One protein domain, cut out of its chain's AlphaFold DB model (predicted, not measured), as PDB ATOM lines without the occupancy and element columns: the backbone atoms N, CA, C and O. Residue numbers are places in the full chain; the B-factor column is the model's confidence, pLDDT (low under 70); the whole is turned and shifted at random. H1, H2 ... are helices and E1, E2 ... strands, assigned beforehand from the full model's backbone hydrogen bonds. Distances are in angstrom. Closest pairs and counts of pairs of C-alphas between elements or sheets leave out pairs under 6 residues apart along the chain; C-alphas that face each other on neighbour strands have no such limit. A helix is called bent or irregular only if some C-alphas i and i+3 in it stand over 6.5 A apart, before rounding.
ATOM      1  N   GLY A  29      84.766  27.683  84.086       86.44
ATOM      2  CA  GLY A  29      84.656  27.524  82.629       86.44
ATOM      3  C   GLY A  29      84.285  28.787  81.837       86.44
ATOM      4  O   GLY A  29      84.477  28.806  80.629       86.44
ATOM      5  N   GLN A  30      83.853  29.873  82.485       83.88
ATOM      6  CA  GLN A  30      83.324  31.070  81.803       83.88
ATOM      7  C   GLN A  30      84.326  31.787  80.880       83.88
ATOM      8  O   GLN A  30      83.931  32.395  79.894       83.88
ATOM      9  N   CYS A  31      85.627  31.721  81.176       86.12
ATOM     10  CA  CYS A  31      86.675  32.336  80.348       86.12
ATOM     11  C   CYS A  31      87.360  31.353  79.382       86.12
ATOM     12  O   CYS A  31      88.375  31.684  78.769       86.12
ATOM     13  N   CYS A  32      86.870  30.116  79.285       89.69
ATOM     14  CA  CYS A  32      87.571  29.037  78.598       89.69
ATOM     15  C   CYS A  32      87.148  28.949  77.139       89.69
ATOM     16  O   CYS A  32      86.142  28.340  76.801       89.69
ATOM     17  N   SER A  33      87.973  29.556  76.290       91.94
ATOM     18  CA  SER A  33      87.744  29.727  74.855       91.94
ATOM     19  C   SER A  33      88.400  28.628  74.013       91.94
ATOM     20  O   SER A  33      89.475  28.126  74.353       91.94
ATOM     21  N   ASN A  34      87.787  28.310  72.871       94.25
ATOM     22  CA  ASN A  34      88.377  27.510  71.800       94.25
ATOM     23  C   ASN A  34      89.480  28.266  71.039       94.25
ATOM     24  O   ASN A  34      90.342  27.637  70.444       94.25
ATOM     25  N   TYR A  35      89.488  29.599  71.067       93.19
ATOM     26  CA  TYR A  35      90.530  30.408  70.433       93.19
ATOM     27  C   TYR A  35      91.442  31.026  71.480       93.19
ATOM     28  O   TYR A  35      91.003  31.863  72.274       93.19
ATOM     29  N   LEU A  36      92.713  30.621  71.477       92.88
ATOM     30  CA  LEU A  36      93.705  31.075  72.448       92.88
ATOM     31  C   LEU A  36      95.062  31.357  71.787       92.88
ATOM     32  O   LEU A  36      95.478  30.602  70.905       92.88
ATOM     33  N   PRO A  37      95.784  32.406  72.227       92.56
ATOM     34  CA  PRO A  37      97.171  32.617  71.845       92.56
ATOM     35  C   PRO A  37      98.062  31.611  72.573       92.56
ATOM     36  O   PRO A  37      98.255  31.701  73.788       92.56
ATOM     37  N   ILE A  38      98.627  30.658  71.835       94.25
ATOM     38  CA  ILE A  38      99.540  29.650  72.385       94.25
ATOM     39  C   ILE A  38     100.790  29.526  71.521       94.25
ATOM     40  O   ILE A  38     100.782  29.783  70.316       94.25
ATOM     41  N   SER A  39     101.894  29.137  72.145       94.44
ATOM     42  CA  SER A  39     103.156  28.899  71.457       94.44
ATOM     43  C   SER A  39     103.284  27.461  70.959       94.44
ATOM     44  O   SER A  39     102.730  26.521  71.532       94.44
ATOM     45  N   SER A  40     104.125  27.239  69.944       94.19
ATOM     46  CA  SER A  40     104.427  25.887  69.447       94.19
ATOM     47  C   SER A  40     105.017  24.966  70.524       94.19
ATOM     48  O   SER A  40     104.902  23.744  70.425       94.19
ATOM     49  N   LYS A  41     105.663  25.531  71.556       94.56
ATOM     50  CA  LYS A  41     106.178  24.771  72.703       94.56
ATOM     51  C   LYS A  41     105.031  24.226  73.554       94.56
ATOM     52  O   LYS A  41     105.033  23.036  73.855       94.56
ATOM     53  N   GLU A  42     104.052  25.066  73.881       96.06
ATOM     54  CA  GLU A  42     102.870  24.665  74.653       96.06
ATOM     55  C   GLU A  42     102.022  23.657  73.885       96.06
ATOM     56  O   GLU A  42     101.599  22.662  74.463       96.06
ATOM     57  N   ILE A  43     101.862  23.829  72.565       96.56
ATOM     58  CA  ILE A  43     101.178  22.837  71.720       96.56
ATOM     59  C   ILE A  43     101.822  21.456  71.877       96.56
ATOM     60  O   ILE A  43     101.125  20.466  72.089       96.56
ATOM     61  N   LYS A  44     103.155  21.365  71.797       96.88
ATOM     62  CA  LYS A  44     103.873  20.088  71.950       96.88
ATOM     63  C   LYS A  44     103.680  19.487  73.342       96.88
ATOM     64  O   LYS A  44     103.518  18.277  73.458       96.88
ATOM     65  N   GLU A  45     103.721  20.310  74.383       97.81
ATOM     66  CA  GLU A  45     103.532  19.876  75.769       97.81
ATOM     67  C   GLU A  45     102.117  19.338  76.008       97.81
ATOM     68  O   GLU A  45     101.962  18.211  76.478       97.81
ATOM     69  N   ILE A  46     101.098  20.085  75.580       97.62
ATOM     70  CA  ILE A  46      99.692  19.695  75.704       97.62
ATOM     71  C   ILE A  46      99.418  18.430  74.885       97.62
ATOM     72  O   ILE A  46      98.818  17.503  75.414       97.62
ATOM     73  N   LYS A  47      99.933  18.305  73.650       97.19
ATOM     74  CA  LYS A  47      99.786  17.072  72.848       97.19
ATOM     75  C   LYS A  47     100.341  15.836  73.559       97.19
ATOM     76  O   LYS A  47      99.700  14.787  73.556       97.19
ATOM     77  N   ARG A  48     101.515  15.945  74.195       97.69
ATOM     78  CA  ARG A  48     102.081  14.836  74.987       97.69
ATOM     79  C   ARG A  48     101.192  14.489  76.175       97.69
ATOM     80  O   ARG A  48     100.994  13.309  76.444       97.69
ATOM     81  N   TYR A  49     100.671  15.499  76.868       98.06
ATOM     82  CA  TYR A  49      99.782  15.305  78.009       98.06
ATOM     83  C   TYR A  49      98.474  14.621  77.594       98.06
ATOM     84  O   TYR A  49      98.121  13.593  78.159       98.06
ATOM     85  N   VAL A  50      97.818  15.125  76.546       96.94
ATOM     86  CA  VAL A  50      96.590  14.558  75.969       96.94
ATOM     87  C   VAL A  50      96.780  13.090  75.607       96.94
ATOM     88  O   VAL A  50      95.990  12.255  76.041       96.94
ATOM     89  N   LYS A  51      97.872  12.755  74.906       96.38
ATOM     90  CA  LYS A  51      98.194  11.365  74.553       96.38
ATOM     91  C   LYS A  51      98.440  10.495  75.787       96.38
ATOM     92  O   LYS A  51      97.919   9.391  75.862       96.38
ATOM     93  N   LYS A  52      99.226  10.977  76.755       97.56
ATOM     94  CA  LYS A  52      99.571  10.229  77.977       97.56
ATOM     95  C   LYS A  52      98.344   9.925  78.842       97.56
ATOM     96  O   LYS A  52      98.280   8.867  79.458       97.56
ATOM     97  N   HIS A  53      97.404  10.864  78.904       96.81
ATOM     98  CA  HIS A  53      96.227  10.791  79.766       96.81
ATOM     99  C   HIS A  53      94.953  10.355  79.026       96.81
ATOM    100  O   HIS A  53      93.896  10.331  79.644       96.81
ATOM    101  N   HIS A  54      95.051   9.987  77.742       96.19
ATOM    102  CA  HIS A  54      93.924   9.551  76.904       96.19
ATOM    103  C   HIS A  54      92.751  10.547  76.914       96.19
ATOM    104  O   HIS A  54      91.587  10.167  76.998       96.19
ATOM    105  N   ILE A  55      93.072  11.841  76.861       95.81
ATOM    106  CA  ILE A  55      92.071  12.909  76.902       95.81
ATOM    107  C   ILE A  55      91.350  12.980  75.555       95.81
ATOM    108  O   ILE A  55      91.991  13.074  74.509       95.81
ATOM    109  N   THR A  56      90.022  12.988  75.597       94.62
ATOM    110  CA  THR A  56      89.149  13.156  74.432       94.62
ATOM    111  C   THR A  56      88.565  14.567  74.372       94.62
ATOM    112  O   THR A  56      88.514  15.282  75.377       94.62
ATOM    113  N   GLU A  57      88.138  14.977  73.177       94.69
ATOM    114  CA  GLU A  57      87.465  16.258  72.955       94.69
ATOM    115  C   GLU A  57      86.199  16.362  73.816       94.69
ATOM    116  O   GLU A  57      85.362  15.458  73.807       94.69
ATOM    117  N   GLN A  58      86.044  17.482  74.522       93.75
ATOM    118  CA  GLN A  58      84.806  17.832  75.209       93.75
ATOM    119  C   GLN A  58      83.924  18.679  74.290       93.75
ATOM    120  O   GLN A  58      84.349  19.729  73.796       93.75
ATOM    121  N   LYS A  59      82.700  18.200  74.045       89.12
ATOM    122  CA  LYS A  59      81.695  18.861  73.207       89.12
ATOM    123  C   LYS A  59      80.617  19.465  74.091       89.12
ATOM    124  O   LYS A  59      80.035  18.752  74.906       89.12
ATOM    125  N   HIS A  60      80.325  20.744  73.891       87.25
ATOM    126  CA  HIS A  60      79.359  21.471  74.706       87.25
ATOM    127  C   HIS A  60      78.057  21.602  73.921       87.25
ATOM    128  O   HIS A  60      77.978  22.312  72.915       87.25
ATOM    129  N   ASN A  61      77.028  20.877  74.359       72.31
ATOM    130  CA  ASN A  61      75.719  20.882  73.711       72.31
ATOM    131  C   ASN A  61      74.942  22.140  74.111       72.31
ATOM    132  O   ASN A  61      74.087  22.106  74.996       72.31
ATOM    133  N   TYR A  62      75.243  23.260  73.459       69.50
ATOM    134  CA  TYR A  62      74.422  24.458  73.582       69.50
ATOM    135  C   TYR A  62      73.127  24.313  72.770       69.50
ATOM    136  O   TYR A  62      73.119  23.645  71.733       69.50
ATOM    137  N   PRO A  63      72.022  24.943  73.213       66.75
ATOM    138  CA  PRO A  63      70.797  25.008  72.427       66.75
ATOM    139  C   PRO A  63      71.091  25.515  71.009       66.75
ATOM    140  O   PRO A  63      71.897  26.427  70.824       66.75
ATOM    141  N   SER A  64      70.394  24.954  70.020       59.53
ATOM    142  CA  SER A  64      70.593  25.110  68.567       59.53
ATOM    143  C   SER A  64      70.577  26.545  68.009       59.53
ATOM    144  O   SER A  64      70.802  26.742  66.819       59.53
ATOM    145  N   VAL A  65      70.346  27.555  68.850       60.34
ATOM    146  CA  VAL A  65      70.481  28.983  68.522       60.34
ATOM    147  C   VAL A  65      71.939  29.460  68.464       60.34
ATOM    148  O   VAL A  65      72.207  30.509  67.880       60.34
ATOM    149  N   VAL A  66      72.889  28.716  69.040       61.53
ATOM    150  CA  VAL A  66      74.323  29.028  68.957       61.53
ATOM    151  C   VAL A  66      74.933  28.231  67.807       61.53
ATOM    152  O   VAL A  66      75.035  27.012  67.874       61.53
ATOM    153  N   ALA A  67      75.341  28.922  66.740       66.38
ATOM    154  CA  ALA A  67      75.830  28.274  65.522       66.38
ATOM    155  C   ALA A  67      77.153  27.500  65.705       66.38
ATOM    156  O   ALA A  67      77.442  26.609  64.909       66.38
ATOM    157  N   PHE A  68      77.957  27.821  66.731       73.81
ATOM    158  CA  PHE A  68      79.291  27.241  66.930       73.81
ATOM    159  C   PHE A  68      79.662  27.095  68.415       73.81
ATOM    160  O   PHE A  68      79.499  28.035  69.192       73.81
ATOM    161  N   ASP A  69      80.238  25.945  68.790       85.44
ATOM    162  CA  ASP A  69      80.839  25.720  70.113       85.44
ATOM    163  C   ASP A  69      82.219  26.406  70.203       85.44
ATOM    164  O   ASP A  69      83.247  25.888  69.744       85.44
ATOM    165  N   LEU A  70      82.231  27.601  70.800       88.50
ATOM    166  CA  LEU A  70      83.440  28.383  71.073       88.50
ATOM    167  C   LEU A  70      84.070  28.069  72.434       88.50
ATOM    168  O   LEU A  70      85.050  28.716  72.812       88.50
ATOM    169  N   THR A  71      83.547  27.093  73.168       91.44
ATOM    170  CA  THR A  71      84.078  26.700  74.466       91.44
ATOM    171  C   THR A  71      85.320  25.828  74.283       91.44
ATOM    172  O   THR A  71      85.469  25.091  73.304       91.44
ATOM    173  N   CYS A  72      86.268  25.961  75.212       93.81
ATOM    174  CA  CYS A  72      87.521  25.214  75.212       93.81
ATOM    175  C   CYS A  72      87.256  23.699  75.156       93.81
ATOM    176  O   CYS A  72      86.587  23.184  76.048       93.81
ATOM    177  N   PRO A  73      87.867  22.947  74.223       95.50
ATOM    178  CA  PRO A  73      87.615  21.510  74.054       95.50
ATOM    179  C   PRO A  73      88.198  20.637  75.183       95.50
ATOM    180  O   PRO A  73      88.136  19.413  75.117       95.50
ATOM    181  N   PHE A  74      88.806  21.252  76.202       95.69
ATOM    182  CA  PHE A  74      89.321  20.595  77.407       95.69
ATOM    183  C   PHE A  74      88.521  20.935  78.669       95.69
ATOM    184  O   PHE A  74      88.937  20.548  79.768       95.69
ATOM    185  N   LEU A  75      87.446  21.716  78.537       94.12
ATOM    186  CA  LEU A  75      86.500  21.964  79.613       94.12
ATOM    187  C   LEU A  75      85.463  20.839  79.611       94.12
ATOM    188  O   LEU A  75      84.771  20.639  78.633       94.12
ATOM    189  N   ASP A  76      85.373  20.109  80.709       92.75
ATOM    190  CA  ASP A  76      84.320  19.145  80.992       92.75
ATOM    191  C   ASP A  76      83.317  19.824  81.931       92.75
ATOM    192  O   ASP A  76      83.492  19.866  83.156       92.75
ATOM    193  N   ASP A  77      82.310  20.462  81.339       87.38
ATOM    194  CA  ASP A  77      81.295  21.222  82.066       87.38
ATOM    195  C   ASP A  77      80.254  20.334  82.766       87.38
ATOM    196  O   ASP A  77      79.579  20.817  83.680       87.38
ATOM    197  N   SER A  78      80.217  19.038  82.432       86.38
ATOM    198  CA  SER A  78      79.395  18.022  83.097       86.38
ATOM    199  C   SER A  78      79.826  17.757  84.544       86.38
ATOM    200  O   SER A  78      79.019  17.347  85.380       86.38
ATOM    201  N   LYS A  79      81.094  18.028  84.874       84.44
ATOM    202  CA  LYS A  79      81.635  17.854  86.226       84.44
ATOM    203  C   LYS A  79      81.378  19.074  87.104       84.44
ATOM    204  O   LYS A  79      81.483  20.221  86.672       84.44
ATOM    205  N   GLU A  80      81.141  18.846  88.395       79.56
ATOM    206  CA  GLU A  80      81.071  19.929  89.389       79.56
ATOM    207  C   GLU A  80      82.458  20.474  89.771       79.56
ATOM    208  O   GLU A  80      82.616  21.672  90.014       79.56
ATOM    209  N   LYS A  81      83.475  19.604  89.806       80.31
ATOM    210  CA  LYS A  81      84.865  19.910  90.187       80.31
ATOM    211  C   LYS A  81      85.830  19.355  89.143       80.31
ATOM    212  O   LYS A  81      85.468  18.478  88.372       80.31
ATOM    213  N   GLU A  82      87.060  19.874  89.123       82.62
ATOM    214  CA  GLU A  82      88.124  19.393  88.218       82.62
ATOM    215  C   GLU A  82      87.730  19.413  86.730       82.62
ATOM    216  O   GLU A  82      88.147  18.573  85.938       82.62
ATOM    217  N   LYS A  83      86.948  20.425  86.338       89.75
ATOM    218  CA  LYS A  83      86.411  20.580  84.980       89.75
ATOM    219  C   LYS A  83      87.484  20.680  83.889       89.75
ATOM    220  O   LYS A  83      87.197  20.478  82.723       89.75
ATOM    221  N   PHE A  84      88.724  21.034  84.224       90.44
ATOM    222  CA  PHE A  84      89.785  21.229  83.236       90.44
ATOM    223  C   PHE A  84      90.657  19.992  83.083       90.44
ATOM    224  O   PHE A  84      91.533  19.743  83.913       90.44
ATOM    225  N   LEU A  85      90.517  19.296  81.958       93.44
ATOM    226  CA  LEU A  85      91.264  18.063  81.693       93.44
ATOM    227  C   LEU A  85      92.776  18.290  81.554       93.44
ATOM    228  O   LEU A  85      93.562  17.383  81.797       93.44
ATOM    229  N   ILE A  86      93.198  19.510  81.211       94.75
ATOM    230  CA  ILE A  86      94.613  19.885  81.052       94.75
ATOM    231  C   ILE A  86      95.100  20.875  82.119       94.75
ATOM    232  O   ILE A  86      96.025  21.645  81.867       94.75
ATOM    233  N   TYR A  87      94.496  20.894  83.316       90.44
ATOM    234  CA  TYR A  87      94.791  21.909  84.344       90.44
ATOM    235  C   TYR A  87      96.293  22.037  84.685       90.44
ATOM    236  O   TYR A  87      96.793  23.144  84.917       90.44
ATOM    237  N   GLN A  88      97.018  20.911  84.675       91.75
ATOM    238  CA  GLN A  88      98.452  20.834  84.979       91.75
ATOM    239  C   GLN A  88      99.337  21.453  83.888       91.75
ATOM    240  O   GLN A  88     100.371  22.038  84.194       91.75
ATOM    241  N   VAL A  89      98.909  21.372  82.626       95.12
ATOM    242  CA  VAL A  89      99.650  21.868  81.452       95.12
ATOM    243  C   VAL A  89      98.919  23.025  80.768       95.12
ATOM    244  O   VAL A  89      99.036  23.221  79.559       95.12
ATOM    245  N   ARG A  90      98.147  23.805  81.538       92.50
ATOM    246  CA  ARG A  90      97.415  24.972  81.022       92.50
ATOM    247  C   ARG A  90      98.347  25.891  80.229       92.50
ATOM    248  O   ARG A  90      99.459  26.130  80.690       92.50
ATOM    249  N   PRO A  91      97.908  26.462  79.099       93.06
ATOM    250  CA  PRO A  91      98.654  27.521  78.430       93.06
ATOM    251  C   PRO A  91      98.952  28.709  79.357       93.06
ATOM    252  O   PRO A  91      98.223  28.963  80.317       93.06
ATOM    253  N   GLU A  92     100.001  29.471  79.057       91.88
ATOM    254  CA  GLU A  92     100.405  30.688  79.770       91.88
ATOM    255  C   GLU A  92      99.272  31.718  79.803       91.88
ATOM    256  O   GLU A  92      98.949  32.214  80.879       91.88
ATOM    257  N   ILE A  93      98.556  31.914  78.690       90.50
ATOM    258  CA  ILE A  93      97.361  32.771  78.662       90.50
ATOM    259  C   ILE A  93      96.313  32.351  79.706       90.50
ATOM    260  O   ILE A  93      95.759  33.207  80.388       90.50
ATOM    261  N   CYS A  94      96.082  31.050  79.900       89.25
ATOM    262  CA  CYS A  94      95.117  30.536  80.877       89.25
ATOM    263  C   CYS A  94      95.610  30.630  82.331       89.25
ATOM    264  O   CYS A  94      94.820  30.447  83.258       89.25
ATOM    265  N   ARG A  95      96.915  30.839  82.544       87.56
ATOM    266  CA  ARG A  95      97.502  31.092  83.869       87.56
ATOM    267  C   ARG A  95      97.472  32.578  84.216       87.56
ATOM    268  O   ARG A  95      97.208  32.906  85.369       87.56
ATOM    269  N   ASP A  96      97.708  33.441  83.232       85.19
ATOM    270  CA  ASP A  96      97.811  34.889  83.433       85.19
ATOM    271  C   ASP A  96      96.469  35.614  83.343       85.19
ATOM    272  O   ASP A  96      96.287  36.669  83.955       85.19
ATOM    273  N   PHE A  97      95.526  35.078  82.567       84.94
ATOM    274  CA  PHE A  97      94.164  35.581  82.556       84.94
ATOM    275  C   PHE A  97      93.428  35.080  83.799       84.94
ATOM    276  O   PHE A  97      93.110  33.896  83.930       84.94
ATOM    277  N   VAL A  98      93.124  36.005  84.705       83.44
ATOM    278  CA  VAL A  98      92.342  35.747  85.914       83.44
ATOM    279  C   VAL A  98      91.126  36.668  85.888       83.44
ATOM    280  O   VAL A  98      91.274  37.854  85.606       83.44
ATOM    281  N   CYS A  99      89.923  36.143  86.155       82.00
ATOM    282  CA  CYS A  99      88.674  36.896  85.971       82.00
ATOM    283  C   CYS A  99      88.612  38.196  86.790       82.00
ATOM    284  O   CYS A  99      88.079  39.183  86.300       82.00
ATOM    285  N   ASN A 100      89.215  38.225  87.982       82.12
ATOM    286  CA  ASN A 100      89.310  39.427  88.817       82.12
ATOM    287  C   ASN A 100      90.312  40.482  88.296       82.12
ATOM    288  O   ASN A 100      90.357  41.607  88.785       82.12
ATOM    289  N   ASN A 101      91.138  40.123  87.310       81.94
ATOM    290  CA  ASN A 101      92.133  40.983  86.683       81.94
ATOM    291  C   ASN A 101      92.255  40.652  85.182       81.94
ATOM    292  O   ASN A 101      93.296  40.170  84.718       81.94
ATOM    293  N   PRO A 102      91.213  40.942  84.382       72.50
ATOM    294  CA  PRO A 102      91.168  40.556  82.970       72.50
ATOM    295  C   PRO A 102      92.254  41.252  82.131       72.50
ATOM    296  O   PRO A 102      92.656  40.768  81.074       72.50
ATOM    297  N   ASN A 103      92.789  42.375  82.620       77.19
ATOM    298  CA  ASN A 103      93.887  43.101  81.984       77.19
ATOM    299  C   ASN A 103      95.278  42.513  82.291       77.19
ATOM    300  O   ASN A 103      96.253  42.933  81.666       77.19
ATOM    301  N   GLY A 104      95.400  41.555  83.217       77.44
ATOM    302  CA  GLY A 104      96.670  40.912  83.572       77.44
ATOM    303  C   GLY A 104      97.352  40.264  82.365       77.44
ATOM    304  O   GLY A 104      98.512  40.558  82.077       77.44
ATOM    305  N   ALA A 105      96.592  39.500  81.577       78.06
ATOM    306  CA  ALA A 105      97.082  38.879  80.348       78.06
ATOM    307  C   ALA A 105      97.600  39.901  79.319       78.06
ATOM    308  O   ALA A 105      98.627  39.674  78.685       78.06
ATOM    309  N   ARG A 106      96.950  41.069  79.190       76.94
ATOM    310  CA  ARG A 106      97.394  42.139  78.271       76.94
ATOM    311  C   ARG A 106      98.742  42.735  78.674       76.94
ATOM    312  O   ARG A 106      99.493  43.188  77.816       76.94
ATOM    313  N   LYS A 107      99.052  42.737  79.973       80.94
ATOM    314  CA  LYS A 107     100.338  43.209  80.502       80.94
ATOM    315  C   LYS A 107     101.457  42.182  80.318       80.94
ATOM    316  O   LYS A 107     102.626  42.571  80.364       80.94
ATOM    317  N   ASN A 108     101.141  40.904  80.078       81.19
ATOM    318  CA  ASN A 108     102.170  39.916  79.777       81.19
ATOM    319  C   ASN A 108     102.703  40.121  78.353       81.19
ATOM    320  O   ASN A 108     102.189  39.580  77.372       81.19
ATOM    321  N   LYS A 109     103.814  40.860  78.261       79.38
ATOM    322  CA  LYS A 109     104.523  41.107  77.003       79.38
ATOM    323  C   LYS A 109     104.865  39.814  76.264       79.38
ATOM    324  O   LYS A 109     104.837  39.845  75.041       79.38
ATOM    325  N   LYS A 110     105.110  38.688  76.963       79.25
ATOM    326  CA  LYS A 110     105.432  37.381  76.354       79.25
ATOM    327  C   LYS A 110     104.348  36.913  75.387       79.25
ATOM    328  O   LYS A 110     104.700  36.421  74.316       79.25
ATOM    329  N   LEU A 111     103.077  37.116  75.737       79.19
ATOM    330  CA  LEU A 111     101.921  36.729  74.921       79.19
ATOM    331  C   LEU A 111     101.789  37.570  73.642       79.19
ATOM    332  O   LEU A 111     101.140  37.138  72.699       79.19
ATOM    333  N   MET A 112     102.447  38.733  73.583       74.94
ATOM    334  CA  MET A 112     102.472  39.617  72.411       74.94
ATOM    335  C   MET A 112     103.638  39.315  71.452       74.94
ATOM    336  O   MET A 112     103.770  39.957  70.412       74.94
ATOM    337  N   HIS A 113     104.522  38.360  71.778       76.44
ATOM    338  CA  HIS A 113     105.600  37.972  70.866       76.44
ATOM    339  C   HIS A 113     105.059  37.146  69.697       76.44
ATOM    340  O   HIS A 113     104.215  36.276  69.893       76.44
ATOM    341  N   LYS A 114     105.702  37.278  68.526       73.56
ATOM    342  CA  LYS A 114     105.438  36.487  67.303       73.56
ATOM    343  C   LYS A 114     105.392  34.960  67.503       73.56
ATOM    344  O   LYS A 114     104.917  34.254  66.625       73.56
ATOM    345  N   LYS A 115     105.913  34.439  68.621       84.62
ATOM    346  CA  LYS A 115     105.890  33.007  68.955       84.62
ATOM    347  C   LYS A 115     104.532  32.491  69.450       84.62
ATOM    348  O   LYS A 115     104.364  31.275  69.457       84.62
ATOM    349  N   TYR A 116     103.622  33.358  69.906       86.38
ATOM    350  CA  TYR A 116     102.249  32.976  70.251       86.38
ATOM    351  C   TYR A 116     101.349  33.352  69.084       86.38
ATOM    352  O   TYR A 116     101.329  34.506  68.659       86.38
ATOM    353  N   ALA A 117     100.618  32.373  68.573       88.25
ATOM    354  CA  ALA A 117      99.611  32.582  67.549       88.25
ATOM    355  C   ALA A 117      98.246  32.243  68.140       88.25
ATOM    356  O   ALA A 117      98.129  31.289  68.913       88.25
ATOM    357  N   SER A 118      97.225  33.018  67.782       91.12
ATOM    358  CA  SER A 118      95.841  32.640  68.052       91.12
ATOM    359  C   SER A 118      95.510  31.409  67.220       91.12
ATOM    360  O   SER A 118      95.586  31.463  65.993       91.12
ATOM    361  N   VAL A 119      95.172  30.305  67.879       93.81
ATOM    362  CA  VAL A 119      94.826  29.047  67.210       93.81
ATOM    363  C   VAL A 119      93.455  28.557  67.638       93.81
ATOM    364  O   VAL A 119      92.997  28.869  68.736       93.81
ATOM    365  N   ASP A 120      92.846  27.750  66.777       95.25
ATOM    366  CA  ASP A 120      91.706  26.910  67.119       95.25
ATOM    367  C   ASP A 120      92.200  25.693  67.913       95.25
ATOM    368  O   ASP A 120      92.904  24.826  67.387       95.25
ATOM    369  N   MET A 121      91.887  25.648  69.205       95.56
ATOM    370  CA  MET A 121      92.326  24.584  70.104       95.56
ATOM    371  C   MET A 121      91.770  23.230  69.648       95.56
ATOM    372  O   MET A 121      92.501  22.238  69.631       95.56
ATOM    373  N   ARG A 122      90.499  23.176  69.245       95.25
ATOM    374  CA  ARG A 122      89.847  21.940  68.809       95.25
ATOM    375  C   ARG A 122      90.531  21.366  67.578       95.25
ATOM    376  O   ARG A 122      90.908  20.197  67.590       95.25
ATOM    377  N   GLU A 123      90.799  22.195  66.576       94.62
ATOM    378  CA  GLU A 123      91.509  21.746  65.376       94.62
ATOM    379  C   GLU A 123      92.940  21.286  65.692       94.62
ATOM    380  O   GLU A 123      93.360  20.202  65.289       94.62
ATOM    381  N   VAL A 124      93.689  22.067  66.475       95.81
ATOM    382  CA  VAL A 124      95.102  21.779  66.775       95.81
ATOM    383  C   VAL A 124      95.291  20.467  67.541       95.81
ATOM    384  O   VAL A 124      96.299  19.775  67.322       95.81
ATOM    385  N   PHE A 125      94.377  20.148  68.460       96.06
ATOM    386  CA  PHE A 125      94.506  19.002  69.362       96.06
ATOM    387  C   PHE A 125      93.674  17.784  68.950       96.06
ATOM    388  O   PHE A 125      94.092  16.673  69.271       96.06
ATOM    389  N   PHE A 126      92.575  17.963  68.211       95.00
ATOM    390  CA  PHE A 126      91.632  16.888  67.874       95.00
ATOM    391  C   PHE A 126      91.273  16.797  66.377       95.00
ATOM    392  O   PHE A 126      90.696  15.798  65.957       95.00
ATOM    393  N   GLY A 127      91.658  17.769  65.538       88.31
ATOM    394  CA  GLY A 127      91.308  17.809  64.106       88.31
ATOM    395  C   GLY A 127      91.968  16.737  63.223       88.31
ATOM    396  O   GLY A 127      91.547  16.526  62.087       88.31
ATOM    397  N   GLY A 128      92.971  16.020  63.745       66.94
ATOM    398  CA  GLY A 128      93.783  15.047  63.001       66.94
ATOM    399  C   GLY A 128      93.085  13.747  62.579       66.94
ATOM    400  O   GLY A 128      93.651  13.017  61.776       66.94
TER     401      GLY A 128
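AT A GLANCE: This is residues 29 to 128 of the 133 residues of the protein "YkgJ family cysteine cluster protein" of Blautia obeum (UniProt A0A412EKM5). A short ribbon of two antiparallel strands, E1 and E2, has helices H1 and H5 leaving its opposite ends toward one side, with the small helices H3 and H4 toward the other side and H2 near E1. A long stretch without a named element, residues 54 to 91, loops away from the end of H1 and comes back to H2. The printed part has 100 residues, with five named helices and two named strands in the order E1, H1, H2, H3, H4, E2, H5; the class is mixed, helices and strands, with under half of the residues in named elements. The whole is compact, with a radius of gyration of the C-alphas of 13.7 A, and spans 37 by 31 by 27 A.

HOW THE PARTS SIT: E1, residues 35 to 39, and E2, residues 116 to 120, are antiparallel neighbours at 140 degrees between their directions. N 38 and O 117, 3.0 A apart, and N 119 and O 36, 3.1 A apart, are within hydrogen-bond range. H1, residues 40 to 53, follows E1 by a tight link, and H5, residues 121 to 128, follows E2 by another. H1 and H5 are close but not clearly touching, the same way at a steep tilt of 64 degrees; their closest C-alphas, of Lys 47 and Phe 125, are 6.6 A apart. The closest C-alphas of E1 and H2, residues 92 to 96, are those of Pro 37 and Ile 93, 6.8 A apart. H1 and H2 are only just apart, at 8.3 A. H2 and H3, residues 104 to 107, only just touch, with 3 pairs of C-alphas within 8 A, the closest those of Asp 96 and Ala 105 at 5.1 A. H4, residues 109 to 112, is close to H2 but not clearly touching it, with the C-alphas of Ile 93 and Leu 111 closest at 7.1 A. Every O i to N i+4 pair is within hydrogen-bond range in H1 and H2, and 3 of 4 are in H5; H3 and H4 are too short for such a pair, and each has its 1 O i to N i+3 pair within range.

IN THESE COORDINATES: E1 begins at C-alpha 35 (90.530, 30.408, 70.433) and is 12.8 A long. H1 is 20.0 A long and ends at C-alpha 53 (96.227, 10.791, 79.766). H2, H3 and H4 have five, four and four residues. E2 is 12.6 A long. H5, 12.0 A long, is irregular, with C-alphas 125 and 128 at 7.5 A, and ends at C-alpha 128 (93.783, 15.047, 63.001).

THE WHOLE: The two C-alphas farthest apart are those of Ser 64 and Lys 109, 38.4 A. The printed part has no cut. The link from H1 to H2, 38 residues, is long. Mean pLDDT of the printed part is 87.4; residues 62 to 67 and 128 are under 70.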